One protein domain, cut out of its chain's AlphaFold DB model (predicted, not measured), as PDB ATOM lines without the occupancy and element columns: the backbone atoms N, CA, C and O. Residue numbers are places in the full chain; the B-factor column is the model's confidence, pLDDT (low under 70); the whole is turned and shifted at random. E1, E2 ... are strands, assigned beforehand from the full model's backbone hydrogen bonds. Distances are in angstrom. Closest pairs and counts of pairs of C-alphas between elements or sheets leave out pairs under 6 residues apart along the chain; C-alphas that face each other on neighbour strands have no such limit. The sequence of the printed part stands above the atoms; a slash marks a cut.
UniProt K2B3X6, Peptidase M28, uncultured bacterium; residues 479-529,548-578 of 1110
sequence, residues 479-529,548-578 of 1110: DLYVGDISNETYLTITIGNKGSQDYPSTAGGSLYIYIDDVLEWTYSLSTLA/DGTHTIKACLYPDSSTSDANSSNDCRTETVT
ATOM      1  N   ASP A 479      36.838  -8.753 -21.386       85.00
ATOM      2  CA  ASP A 479      37.821  -8.411 -20.345       85.00
ATOM      3  C   ASP A 479      39.107  -7.887 -20.985       85.00
ATOM      4  O   ASP A 479      39.953  -8.664 -21.436       85.00
ATOM      5  N   LEU A 480      39.238  -6.567 -21.103       88.44
ATOM      6  CA  LEU A 480      40.396  -5.979 -21.765       88.44
ATOM      7  C   LEU A 480      41.561  -5.811 -20.793       88.44
ATOM      8  O   LEU A 480      41.437  -5.150 -19.777       88.44
ATOM      9  N   TYR A 481      42.744  -6.289 -21.172       91.56
ATOM     10  CA  TYR A 481      43.921  -6.235 -20.304       91.56
ATOM     11  C   TYR A 481      45.158  -5.668 -21.005       91.56
ATOM     12  O   TYR A 481      45.260  -5.626 -22.237       91.56
ATOM     13  N   VAL A 482      46.139  -5.249 -20.198       90.81
ATOM     14  CA  VAL A 482      47.488  -4.899 -20.668       90.81
ATOM     15  C   VAL A 482      48.440  -6.064 -20.393       90.81
ATOM     16  O   VAL A 482      48.732  -6.388 -19.242       90.81
ATOM     17  N   GLY A 483      48.933  -6.676 -21.471       89.50
ATOM     18  CA  GLY A 483      49.931  -7.744 -21.475       89.50
ATOM     19  C   GLY A 483      51.358  -7.212 -21.319       89.50
ATOM     20  O   GLY A 483      51.594  -6.267 -20.571       89.50
ATOM     21  N   ASP A 484      52.331  -7.834 -21.980       91.75
ATOM     22  CA  ASP A 484      53.752  -7.512 -21.797       91.75
ATOM     23  C   ASP A 484      54.169  -6.133 -22.323       91.75
ATOM     24  O   ASP A 484      53.589  -5.590 -23.268       91.75
ATOM     25  N   ILE A 485      55.194  -5.552 -21.682       92.62
ATOM     26  CA  ILE A 485      55.810  -4.278 -22.067       92.62
ATOM     27  C   ILE A 485      57.318  -4.492 -22.257       92.62
ATOM     28  O   ILE A 485      58.063  -4.614 -21.288       92.62
ATOM     29  N   SER A 486      57.793  -4.447 -23.500       89.00
ATOM     30  CA  SER A 486      59.207  -4.651 -23.848       89.00
ATOM     31  C   SER A 486      59.781  -3.475 -24.648       89.00
ATOM     32  O   SER A 486      59.046  -2.692 -25.244       89.00
ATOM     33  N   ASN A 487      61.106  -3.289 -24.651       84.00
ATOM     34  CA  ASN A 487      61.772  -2.239 -25.442       84.00
ATOM     35  C   ASN A 487      63.066  -2.756 -26.078       84.00
ATOM     36  O   ASN A 487      64.168  -2.398 -25.656       84.00
ATOM     37  N   GLU A 488      62.914  -3.601 -27.095       77.88
ATOM     38  CA  GLU A 488      64.036  -4.151 -27.857       77.88
ATOM     39  C   GLU A 488      64.484  -3.198 -28.973       77.88
ATOM     40  O   GLU A 488      65.508  -2.523 -28.864       77.88
ATOM     41  N   THR A 489      63.694  -3.112 -30.049       78.56
ATOM     42  CA  THR A 489      63.910  -2.170 -31.165       78.56
ATOM     43  C   THR A 489      62.942  -0.986 -31.095       78.56
ATOM     44  O   THR A 489      63.304   0.143 -31.426       78.56
ATOM     45  N   TYR A 490      61.718  -1.247 -30.641       80.69
ATOM     46  CA  TYR A 490      60.682  -0.274 -30.319       80.69
ATOM     47  C   TYR A 490      60.134  -0.624 -28.938       80.69
ATOM     48  O   TYR A 490      60.209  -1.783 -28.531       80.69
ATOM     49  N   LEU A 491      59.564   0.359 -28.240       89.75
ATOM     50  CA  LEU A 491      58.676   0.058 -27.125       89.75
ATOM     51  C   LEU A 491      57.480  -0.706 -27.700       89.75
ATOM     52  O   LEU A 491      56.818  -0.163 -28.581       89.75
ATOM     53  N   THR A 492      57.214  -1.911 -27.211       91.69
ATOM     54  CA  THR A 492      56.089  -2.764 -27.607       91.69
ATOM     55  C   THR A 492      55.237  -3.029 -26.378       91.69
ATOM     56  O   THR A 492      55.766  -3.352 -25.317       91.69
ATOM     57  N   ILE A 493      53.928  -2.820 -26.505       92.88
ATOM     58  CA  ILE A 493      52.947  -3.043 -25.443       92.88
ATOM     59  C   ILE A 493      51.854  -3.938 -26.010       92.88
ATOM     60  O   ILE A 493      51.197  -3.544 -26.978       92.88
ATOM     61  N   THR A 494      51.646  -5.096 -25.400       93.88
ATOM     62  CA  THR A 494      50.568  -6.015 -25.772       93.88
ATOM     63  C   THR A 494      49.280  -5.624 -25.055       93.88
ATOM     64  O   THR A 494      49.288  -5.295 -23.869       93.88
ATOM     65  N   ILE A 495      48.162  -5.642 -25.773       93.25
ATOM     66  CA  ILE A 495      46.810  -5.515 -25.215       93.25
ATOM     67  C   ILE A 495      45.966  -6.688 -25.712       93.25
ATOM     68  O   ILE A 495      46.190  -7.153 -26.827       93.25
ATOM     69  N   GLY A 496      45.007  -7.163 -24.928       89.12
ATOM     70  CA  GLY A 496      44.192  -8.319 -25.315       89.12
ATOM     71  C   GLY A 496      42.827  -8.348 -24.654       89.12
ATOM     72  O   GLY A 496      42.529  -7.476 -23.838       89.12
ATOM     73  N   ASN A 497      42.031  -9.358 -25.005       90.62
ATOM     74  CA  ASN A 497      40.740  -9.651 -24.391       90.62
ATOM     75  C   ASN A 497      40.747 -11.066 -23.791       90.62
ATOM     76  O   ASN A 497      40.844 -12.038 -24.534       90.62
ATOM     77  N   LYS A 498      40.664 -11.189 -22.463       81.00
ATOM     78  CA  LYS A 498      40.618 -12.480 -21.747       81.00
ATOM     79  C   LYS A 498      39.205 -13.005 -21.506       81.00
ATOM     80  O   LYS A 498      39.059 -14.153 -21.109       81.00
ATOM     81  N   GLY A 499      38.189 -12.185 -21.753       75.31
ATOM     82  CA  GLY A 499      36.799 -12.535 -21.492       75.31
ATOM     83  C   GLY A 499      36.208 -13.385 -22.609       75.31
ATOM     84  O   GLY A 499      36.657 -13.322 -23.756       75.31
ATOM     85  N   SER A 500      35.149 -14.134 -22.306       71.62
ATOM     86  CA  SER A 500      34.473 -15.056 -23.237       71.62
ATOM     87  C   SER A 500      33.635 -14.376 -24.342       71.62
ATOM     88  O   SER A 500      33.045 -15.049 -25.191       71.62
ATOM     89  N   GLN A 501      33.562 -13.034 -24.365       79.75
ATOM     90  CA  GLN A 501      32.882 -12.252 -25.408       79.75
ATOM     91  C   GLN A 501      33.798 -11.245 -26.102       79.75
ATOM     92  O   GLN A 501      34.607 -10.573 -25.466       79.75
ATOM     93  N   ASP A 502      33.571 -11.046 -27.403       85.12
ATOM     94  CA  ASP A 502      34.264 -10.026 -28.192       85.12
ATOM     95  C   ASP A 502      33.948  -8.601 -27.708       85.12
ATOM     96  O   ASP A 502      32.790  -8.210 -27.503       85.12
ATOM     97  N   TYR A 503      34.972  -7.754 -27.647       86.62
ATOM     98  CA  TYR A 503      34.830  -6.334 -27.377       86.62
ATOM     99  C   TYR A 503      34.152  -5.614 -28.564       86.62
ATOM    100  O   TYR A 503      34.727  -5.527 -29.657       86.62
ATOM    101  N   PRO A 504      32.946  -5.026 -28.400       82.38
ATOM    102  CA  PRO A 504      32.125  -4.598 -29.530       82.38
ATOM    103  C   PRO A 504      32.855  -3.656 -30.493       82.38
ATOM    104  O   PRO A 504      33.369  -2.616 -30.089       82.38
ATOM    105  N   SER A 505      32.815  -3.940 -31.798       78.06
ATOM    106  CA  SER A 505      33.471  -3.114 -32.838       78.06
ATOM    107  C   SER A 505      33.022  -1.640 -32.882       78.06
ATOM    108  O   SER A 505      33.686  -0.794 -33.484       78.06
ATOM    109  N   THR A 506      31.888  -1.309 -32.259       76.25
ATOM    110  CA  THR A 506      31.363   0.057 -32.121       76.25
ATOM    111  C   THR A 506      31.766   0.747 -30.816       76.25
ATOM    112  O   THR A 506      31.565   1.959 -30.708       76.25
ATOM    113  N   ALA A 507      32.308   0.006 -29.845       77.69
ATOM    114  CA  ALA A 507      32.727   0.514 -28.546       77.69
ATOM    115  C   ALA A 507      34.105   1.183 -28.627       77.69
ATOM    116  O   ALA A 507      35.027   0.701 -29.300       77.69
ATOM    117  N   GLY A 508      34.202   2.348 -27.979       81.56
ATOM    118  CA  GLY A 508      35.387   3.192 -27.945       81.56
ATOM    119  C   GLY A 508      36.475   2.673 -27.003       81.56
ATOM    120  O   GLY A 508      36.955   1.561 -27.152       81.56
ATOM    121  N   GLY A 509      36.931   3.537 -26.096       88.06
ATOM    122  CA  GLY A 509      38.018   3.249 -25.157       88.06
ATOM    123  C   GLY A 509      39.344   3.926 -25.514       88.06
ATOM    124  O   GLY A 509      39.517   4.517 -26.594       88.06
ATOM    125  N   SER A 510      40.273   3.935 -24.561       89.50
ATOM    126  CA  SER A 510      41.567   4.610 -24.682       89.50
ATOM    127  C   SER A 510      42.687   3.860 -23.970       89.50
ATOM    128  O   SER A 510      42.520   3.449 -22.832       89.50
ATOM    129  N   LEU A 511      43.848   3.774 -24.618       93.19
ATOM    130  CA  LEU A 511      45.099   3.304 -24.023       93.19
ATOM    131  C   LEU A 511      45.990   4.513 -23.721       93.19
ATOM    132  O   LEU A 511      46.310   5.291 -24.626       93.19
ATOM    133  N   TYR A 512      46.395   4.675 -22.464       91.06
ATOM    134  CA  TYR A 512      47.317   5.715 -22.003       91.06
ATOM    135  C   TYR A 512      48.670   5.101 -21.679       91.06
ATOM    136  O   TYR A 512      48.737   4.132 -20.929       91.06
ATOM    137  N   ILE A 513      49.743   5.696 -22.197       93.50
ATOM    138  CA  ILE A 513      51.107   5.209 -21.981       93.50
ATOM    139  C   ILE A 513      51.932   6.330 -21.359       93.50
ATOM    140  O   ILE A 513      52.120   7.401 -21.950       93.50
ATOM    141  N   TYR A 514      52.419   6.064 -20.156       92.69
ATOM    142  CA  TYR A 514      53.298   6.918 -19.381       92.69
ATOM    143  C   TYR A 514      54.726   6.392 -19.471       92.69
ATOM    144  O   TYR A 514      54.941   5.185 -19.433       92.69
ATOM    145  N   ILE A 515      55.693   7.297 -19.564       92.44
ATOM    146  CA  ILE A 515      57.123   6.999 -19.603       92.44
ATOM    147  C   ILE A 515      57.780   7.886 -18.552       92.44
ATOM    148  O   ILE A 515      57.626   9.106 -18.589       92.44
ATOM    149  N   ASP A 516      58.445   7.270 -17.579       90.75
ATOM    150  CA  ASP A 516      59.005   7.908 -16.383       90.75
ATOM    151  C   ASP A 516      57.987   8.820 -15.672       90.75
ATOM    152  O   ASP A 516      58.250   9.992 -15.392       90.75
ATOM    153  N   ASP A 517      56.788   8.278 -15.425       87.44
ATOM    154  CA  ASP A 517      55.628   8.958 -14.822       87.44
ATOM    155  C   ASP A 517      55.050  10.141 -15.634       87.44
ATOM    156  O   ASP A 517      54.173  10.869 -15.151       87.44
ATOM    157  N   VAL A 518      55.479  10.339 -16.885       84.62
ATOM    158  CA  VAL A 518      54.945  11.369 -17.789       84.62
ATOM    159  C   VAL A 518      54.050  10.728 -18.845       84.62
ATOM    160  O   VAL A 518      54.484   9.841 -19.564       84.62
ATOM    161  N   LEU A 519      52.797  11.184 -18.967       92.44
ATOM    162  CA  LEU A 519      51.896  10.735 -20.036       92.44
ATOM    163  C   LEU A 519      52.423  11.211 -21.397       92.44
ATOM    164  O   LEU A 519      52.346  12.404 -21.695       92.44
ATOM    165  N   GLU A 520      52.906  10.283 -22.218       88.50
ATOM    166  CA  GLU A 520      53.498  10.582 -23.528       88.50
ATOM    167  C   GLU A 520      52.557  10.212 -24.682       88.50
ATOM    168  O   GLU A 520      52.481  10.945 -25.671       88.50
ATOM    169  N   TRP A 521      51.777   9.130 -24.548       92.25
ATOM    170  CA  TRP A 521      50.877   8.671 -25.612       92.25
ATOM    171  C   TRP A 521      49.454   8.401 -25.135       92.25
ATOM    172  O   TRP A 521      49.199   7.979 -24.008       92.25
ATOM    173  N   THR A 522      48.506   8.638 -26.039       91.94
ATOM    174  CA  THR A 522      47.100   8.271 -25.871       91.94
ATOM    175  C   THR A 522      46.574   7.754 -27.200       91.94
ATOM    176  O   THR A 522      46.538   8.495 -28.184       91.94
ATOM    177  N   TYR A 523      46.154   6.494 -27.220       89.69
ATOM    178  CA  TYR A 523      45.530   5.854 -28.372       89.69
ATOM    179  C   TYR A 523      44.036   5.707 -28.131       89.69
ATOM    180  O   TYR A 523      43.615   5.396 -27.021       89.69
ATOM    181  N   SER A 524      43.225   5.899 -29.172       88.06
ATOM    182  CA  SER A 524      41.842   5.427 -29.135       88.06
ATOM    183  C   SER A 524      41.801   3.998 -29.656       88.06
ATOM    184  O   SER A 524      42.230   3.754 -30.788       88.06
ATOM    185  N   LEU A 525      41.229   3.094 -28.860       88.06
ATOM    186  CA  LEU A 525      41.091   1.670 -29.189       88.06
ATOM    187  C   LEU A 525      40.324   1.451 -30.502       88.06
ATOM    188  O   LEU A 525      40.598   0.517 -31.243       88.06
ATOM    189  N   SER A 526      39.408   2.358 -30.850       83.88
ATOM    190  CA  SER A 526      38.655   2.332 -32.118       83.88
ATOM    191  C   SER A 526      39.477   2.675 -33.371       83.88
ATOM    192  O   SER A 526      38.982   2.565 -34.490       83.88
ATOM    193  N   THR A 527      40.712   3.154 -33.197       81.81
ATOM    194  CA  THR A 527      41.567   3.654 -34.289       81.81
ATOM    195  C   THR A 527      42.935   2.986 -34.359       81.81
ATOM    196  O   THR A 527      43.751   3.386 -35.192       81.81
ATOM    197  N   LEU A 528      43.199   2.003 -33.493       86.50
ATOM    198  CA  LEU A 528      44.400   1.176 -33.590       86.50
ATOM    199  C   LEU A 528      44.399   0.428 -34.928       86.50
ATOM    200  O   LEU A 528      43.346   0.049 -35.437       86.50
ATOM    201  N   ALA A 529      45.576   0.304 -35.541       81.50
ATOM    202  CA  ALA A 529      45.700  -0.341 -36.847       81.50
ATOM    203  C   ALA A 529      45.355  -1.831 -36.764       81.50
ATOM    204  O   ALA A 529      44.715  -2.355 -37.674       81.50
ATOM    205  N   ASP A 548      65.586   5.042 -25.783       80.12
ATOM    206  CA  ASP A 548      67.018   4.856 -25.550       80.12
ATOM    207  C   ASP A 548      67.352   4.935 -24.051       80.12
ATOM    208  O   ASP A 548      67.120   5.965 -23.421       80.12
ATOM    209  N   GLY A 549      67.995   3.906 -23.495       76.25
ATOM    210  CA  GLY A 549      68.313   3.813 -22.066       76.25
ATOM    211  C   GLY A 549      67.191   3.183 -21.236       76.25
ATOM    212  O   GLY A 549      66.284   2.569 -21.789       76.25
ATOM    213  N   THR A 550      67.301   3.272 -19.905       83.69
ATOM    214  CA  THR A 550      66.342   2.700 -18.940       83.69
ATOM    215  C   THR A 550      65.190   3.663 -18.672       83.69
ATOM    216  O   THR A 550      65.440   4.803 -18.277       83.69
ATOM    217  N   HIS A 551      63.956   3.183 -18.812       87.56
ATOM    218  CA  HIS A 551      62.718   3.928 -18.605       87.56
ATOM    219  C   HIS A 551      61.678   3.085 -17.866       87.56
ATOM    220  O   HIS A 551      61.569   1.886 -18.106       87.56
ATOM    221  N   THR A 552      60.868   3.705 -17.012       92.44
ATOM    222  CA  THR A 552      59.688   3.064 -16.417       92.44
ATOM    223  C   THR A 552      58.458   3.383 -17.257       92.44
ATOM    224  O   THR A 552      58.086   4.542 -17.413       92.44
ATOM    225  N   ILE A 553      57.813   2.360 -17.799       94.56
ATOM    226  CA  ILE A 553      56.638   2.454 -18.655       94.56
ATOM    227  C   ILE A 553      55.417   2.024 -17.861       94.56
ATOM    228  O   ILE A 553      55.412   0.954 -17.267       94.56
ATOM    229  N   LYS A 554      54.359   2.829 -17.879       92.88
ATOM    230  CA  LYS A 554      53.044   2.431 -17.375       92.88
ATOM    231  C   LYS A 554      52.032   2.529 -18.499       92.88
ATOM    232  O   LYS A 554      51.829   3.614 -19.034       92.88
ATOM    233  N   ALA A 555      51.386   1.426 -18.835       92.19
ATOM    234  CA  ALA A 555      50.293   1.385 -19.790       92.19
ATOM    235  C   ALA A 555      48.989   1.106 -19.039       92.19
ATOM    236  O   ALA A 555      48.953   0.252 -18.162       92.19
ATOM    237  N   CYS A 556      47.950   1.876 -19.342       88.75
ATOM    238  CA  CYS A 556      46.620   1.717 -18.766       88.75
ATOM    239  C   CYS A 556      45.574   1.786 -19.867       88.75
ATOM    240  O   CYS A 556      45.451   2.812 -20.552       88.75
ATOM    241  N   LEU A 557      44.838   0.702 -20.016       90.00
ATOM    242  CA  LEU A 557      43.686   0.566 -20.869       90.00
ATOM    243  C   LEU A 557      42.448   1.036 -20.092       90.00
ATOM    244  O   LEU A 557      42.365   0.926 -18.877       90.00
ATOM    245  N   TYR A 558      41.555   1.727 -20.793       84.88
ATOM    246  CA  TYR A 558      40.257   2.125 -20.267       84.88
ATOM    247  C   TYR A 558      39.210   1.830 -21.339       84.88
ATOM    248  O   TYR A 558      39.168   2.553 -22.352       84.88
ATOM    249  N   PRO A 559      38.369   0.806 -21.145       81.56
ATOM    250  CA  PRO A 559      37.273   0.503 -22.050       81.56
ATOM    251  C   PRO A 559      36.247   1.645 -22.102       81.56
ATOM    252  O   PRO A 559      36.219   2.570 -21.283       81.56
ATOM    253  N   ASP A 560      35.391   1.626 -23.120       79.69
ATOM    254  CA  ASP A 560      34.236   2.516 -23.187       79.69
ATOM    255  C   ASP A 560      33.326   2.318 -21.965       79.69
ATOM    256  O   ASP A 560      32.878   1.220 -21.674       79.69
ATOM    257  N   SER A 561      32.961   3.408 -21.292       70.50
ATOM    258  CA  SER A 561      32.030   3.391 -20.154       70.50
ATOM    259  C   SER A 561      30.648   2.777 -20.443       70.50
ATOM    260  O   SER A 561      29.863   2.593 -19.515       70.50
ATOM    261  N   SER A 562      30.301   2.544 -21.718       64.62
ATOM    262  CA  SER A 562      29.065   1.854 -22.118       64.62
ATOM    263  C   SER A 562      29.190   0.337 -22.295       64.62
ATOM    264  O   SER A 562      28.173  -0.306 -22.549       64.62
ATOM    265  N   THR A 563      30.396  -0.218 -22.182       63.69
ATOM    266  CA  THR A 563      30.673  -1.661 -22.209       63.69
ATOM    267  C   THR A 563      31.063  -2.129 -20.812       63.69
ATOM    268  O   THR A 563      31.795  -1.413 -20.129       63.69
ATOM    269  N   SER A 564      30.548  -3.281 -20.379       62.50
ATOM    270  CA  SER A 564      31.098  -4.000 -19.229       62.50
ATOM    271  C   SER A 564      32.505  -4.471 -19.581       62.50
ATOM    272  O   SER A 564      32.753  -4.862 -20.721       62.50
ATOM    273  N   ASP A 565      33.394  -4.357 -18.609       69.31
ATOM    274  CA  ASP A 565      34.753  -4.872 -18.633       69.31
ATOM    275  C   ASP A 565      34.899  -5.705 -17.370       69.31
ATOM    276  O   ASP A 565      34.593  -5.191 -16.283       69.31
ATOM    277  N   ALA A 566      35.181  -6.994 -17.536       54.75
ATOM    278  CA  ALA A 566      35.027  -7.965 -16.461       54.75
ATOM    279  C   ALA A 566      36.009  -7.705 -15.311       54.75
ATOM    280  O   ALA A 566      35.579  -7.657 -14.156       54.75
ATOM    281  N   ASN A 567      37.272  -7.383 -15.627       63.38
ATOM    282  CA  ASN A 567      38.327  -7.231 -14.637       63.38
ATOM    283  C   ASN A 567      39.144  -5.937 -14.776       63.38
ATOM    284  O   ASN A 567      40.298  -5.910 -15.195       63.38
ATOM    285  N   SER A 568      38.626  -4.847 -14.211       72.81
ATOM    286  CA  SER A 568      39.352  -3.561 -14.183       72.81
ATOM    287  C   SER A 568      40.698  -3.556 -13.417       72.81
ATOM    288  O   SER A 568      41.356  -2.513 -13.324       72.81
ATOM    289  N   SER A 569      41.115  -4.672 -12.800       68.81
ATOM    290  CA  SER A 569      42.410  -4.777 -12.114       68.81
ATOM    291  C   SER A 569      43.574  -5.105 -13.061       68.81
ATOM    292  O   SER A 569      44.712  -4.735 -12.759       68.81
ATOM    293  N   ASN A 570      43.297  -5.720 -14.217       74.00
ATOM    294  CA  ASN A 570      44.297  -6.109 -15.220       74.00
ATOM    295  C   ASN A 570      44.477  -5.058 -16.349       74.00
ATOM    296  O   ASN A 570      45.407  -5.137 -17.158       74.00
ATOM    297  N   ASP A 571      43.649  -4.012 -16.327       84.38
ATOM    298  CA  ASP A 571      43.647  -2.854 -17.227       84.38
ATOM    299  C   ASP A 571      44.967  -2.062 -17.245       84.38
ATOM    300  O   ASP A 571      45.239  -1.292 -18.166       84.38
ATOM    301  N   CYS A 572      45.791  -2.162 -16.200       87.25
ATOM    302  CA  CYS A 572      46.994  -1.348 -16.039       87.25
ATOM    303  C   CYS A 572      48.219  -2.192 -15.690       87.25
ATOM    304  O   CYS A 572      48.247  -2.852 -14.654       87.25
ATOM    305  N   ARG A 573      49.313  -2.012 -16.436       88.81
ATOM    306  CA  ARG A 573      50.625  -2.602 -16.129       88.81
ATOM    307  C   ARG A 573      51.718  -1.540 -16.067       88.81
ATOM    308  O   ARG A 573      51.677  -0.537 -16.777       88.81
ATOM    309  N   THR A 574      52.690  -1.729 -15.174       91.38
ATOM    310  CA  THR A 574      53.880  -0.871 -15.053       91.38
ATOM    311  C   THR A 574      55.142  -1.722 -15.060       91.38
ATOM    312  O   THR A 574      55.245  -2.651 -14.270       91.38
ATOM    313  N   GLU A 575      56.109  -1.382 -15.907       90.19
ATOM    314  CA  GLU A 575      57.327  -2.161 -16.131       90.19
ATOM    315  C   GLU A 575      58.533  -1.245 -16.391       90.19
ATOM    316  O   GLU A 575      58.374  -0.128 -16.874       90.19
ATOM    317  N   THR A 576      59.753  -1.667 -16.046       88.94
ATOM    318  CA  THR A 576      60.976  -0.888 -16.327       88.94
ATOM    319  C   THR A 576      61.775  -1.547 -17.444       88.94
ATOM    320  O   THR A 576      62.252  -2.662 -17.281       88.94
ATOM    321  N   VAL A 577      61.961  -0.837 -18.557       83.12
ATOM    322  CA  VAL A 577      62.563  -1.337 -19.805       83.12
ATOM    323  C   VAL A 577      63.877  -0.602 -20.111       83.12
ATOM    324  O   VAL A 577      64.002   0.574 -19.788       83.12
ATOM    325  N   THR A 578      64.882  -1.252 -20.717       81.25
ATOM    326  CA  THR A 578      66.195  -0.635 -21.038       81.25
ATOM    327  C   THR A 578      66.647  -0.943 -22.466       81.25
ATOM    328  O   THR A 578      66.613  -2.101 -22.856       81.25
TER     329      THR A 578
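AT A GLANCE: This is residues 479 to 529 and 548 to 578 of the 1110 residues of the protein "Peptidase M28" of uncultured bacterium (UniProt K2B3X6). You are looking at a small, elongated sandwich: the hairpin of E1 and E2 lies face to face with part of a twisted sheet of four strands, E1 over E5 and E6, while E4 stays uncovered by it. The two long links, residues 498 to 509 and 559 to 571, turn at the same end of the sandwich. The printed part has 82 residues, no named helix and six named strands, E1 to E6 along the chain, and is all strand by class. The larger sheet has the order E4 E3 E5 E6, and both sheets are antiparallel. The whole is compact, with a radius of gyration of the C-alphas of 13.0 A and spans of 38 by 21 by 21 A.

HOW THE PARTS SIT: Look first at the antiparallel hairpin of E1, residues 480 to 487, and E2, residues 491 to 497: N 483 and O 494, 2.8 A apart, are within hydrogen-bond range. Next comes the hairpin of E3, residues 510 to 515, and E4, residues 518 to 524, with N 513 and O 521 at 3.0 A. E5, residues 550 to 558, is antiparallel to E3, with N 512 and O 556 at 2.8 A. E6, residues 572 to 578, forms a hairpin with E5, with N 553 and O 575 at 2.7 A. Across the sandwich, the closest C-alphas of E1 and E6 are those of Asn 487 and Val 577, 5.8 A apart. E2 and E4 are apart.

IN THESE COORDINATES: Find C-alpha 480 at (40.396, -5.979, -21.765); from there E1 runs 22.0 A, and E2 returns over 20.6 A. E3 spans 16.5 A, E4 18.3 A and E5 26.1 A. E6 runs 19.9 A to C-alpha 578 at (66.195, -0.635, -21.038).

THE WHOLE: The C-alphas of Gly 549 and Ser 562 are the two farthest apart, 39.3 A. Residues 530 to 547 are not printed, and C-alphas 529 and 548 stand 24.7 A apart across this cut. Look for pLDDT under 70 at residues 562 to 567 and 569.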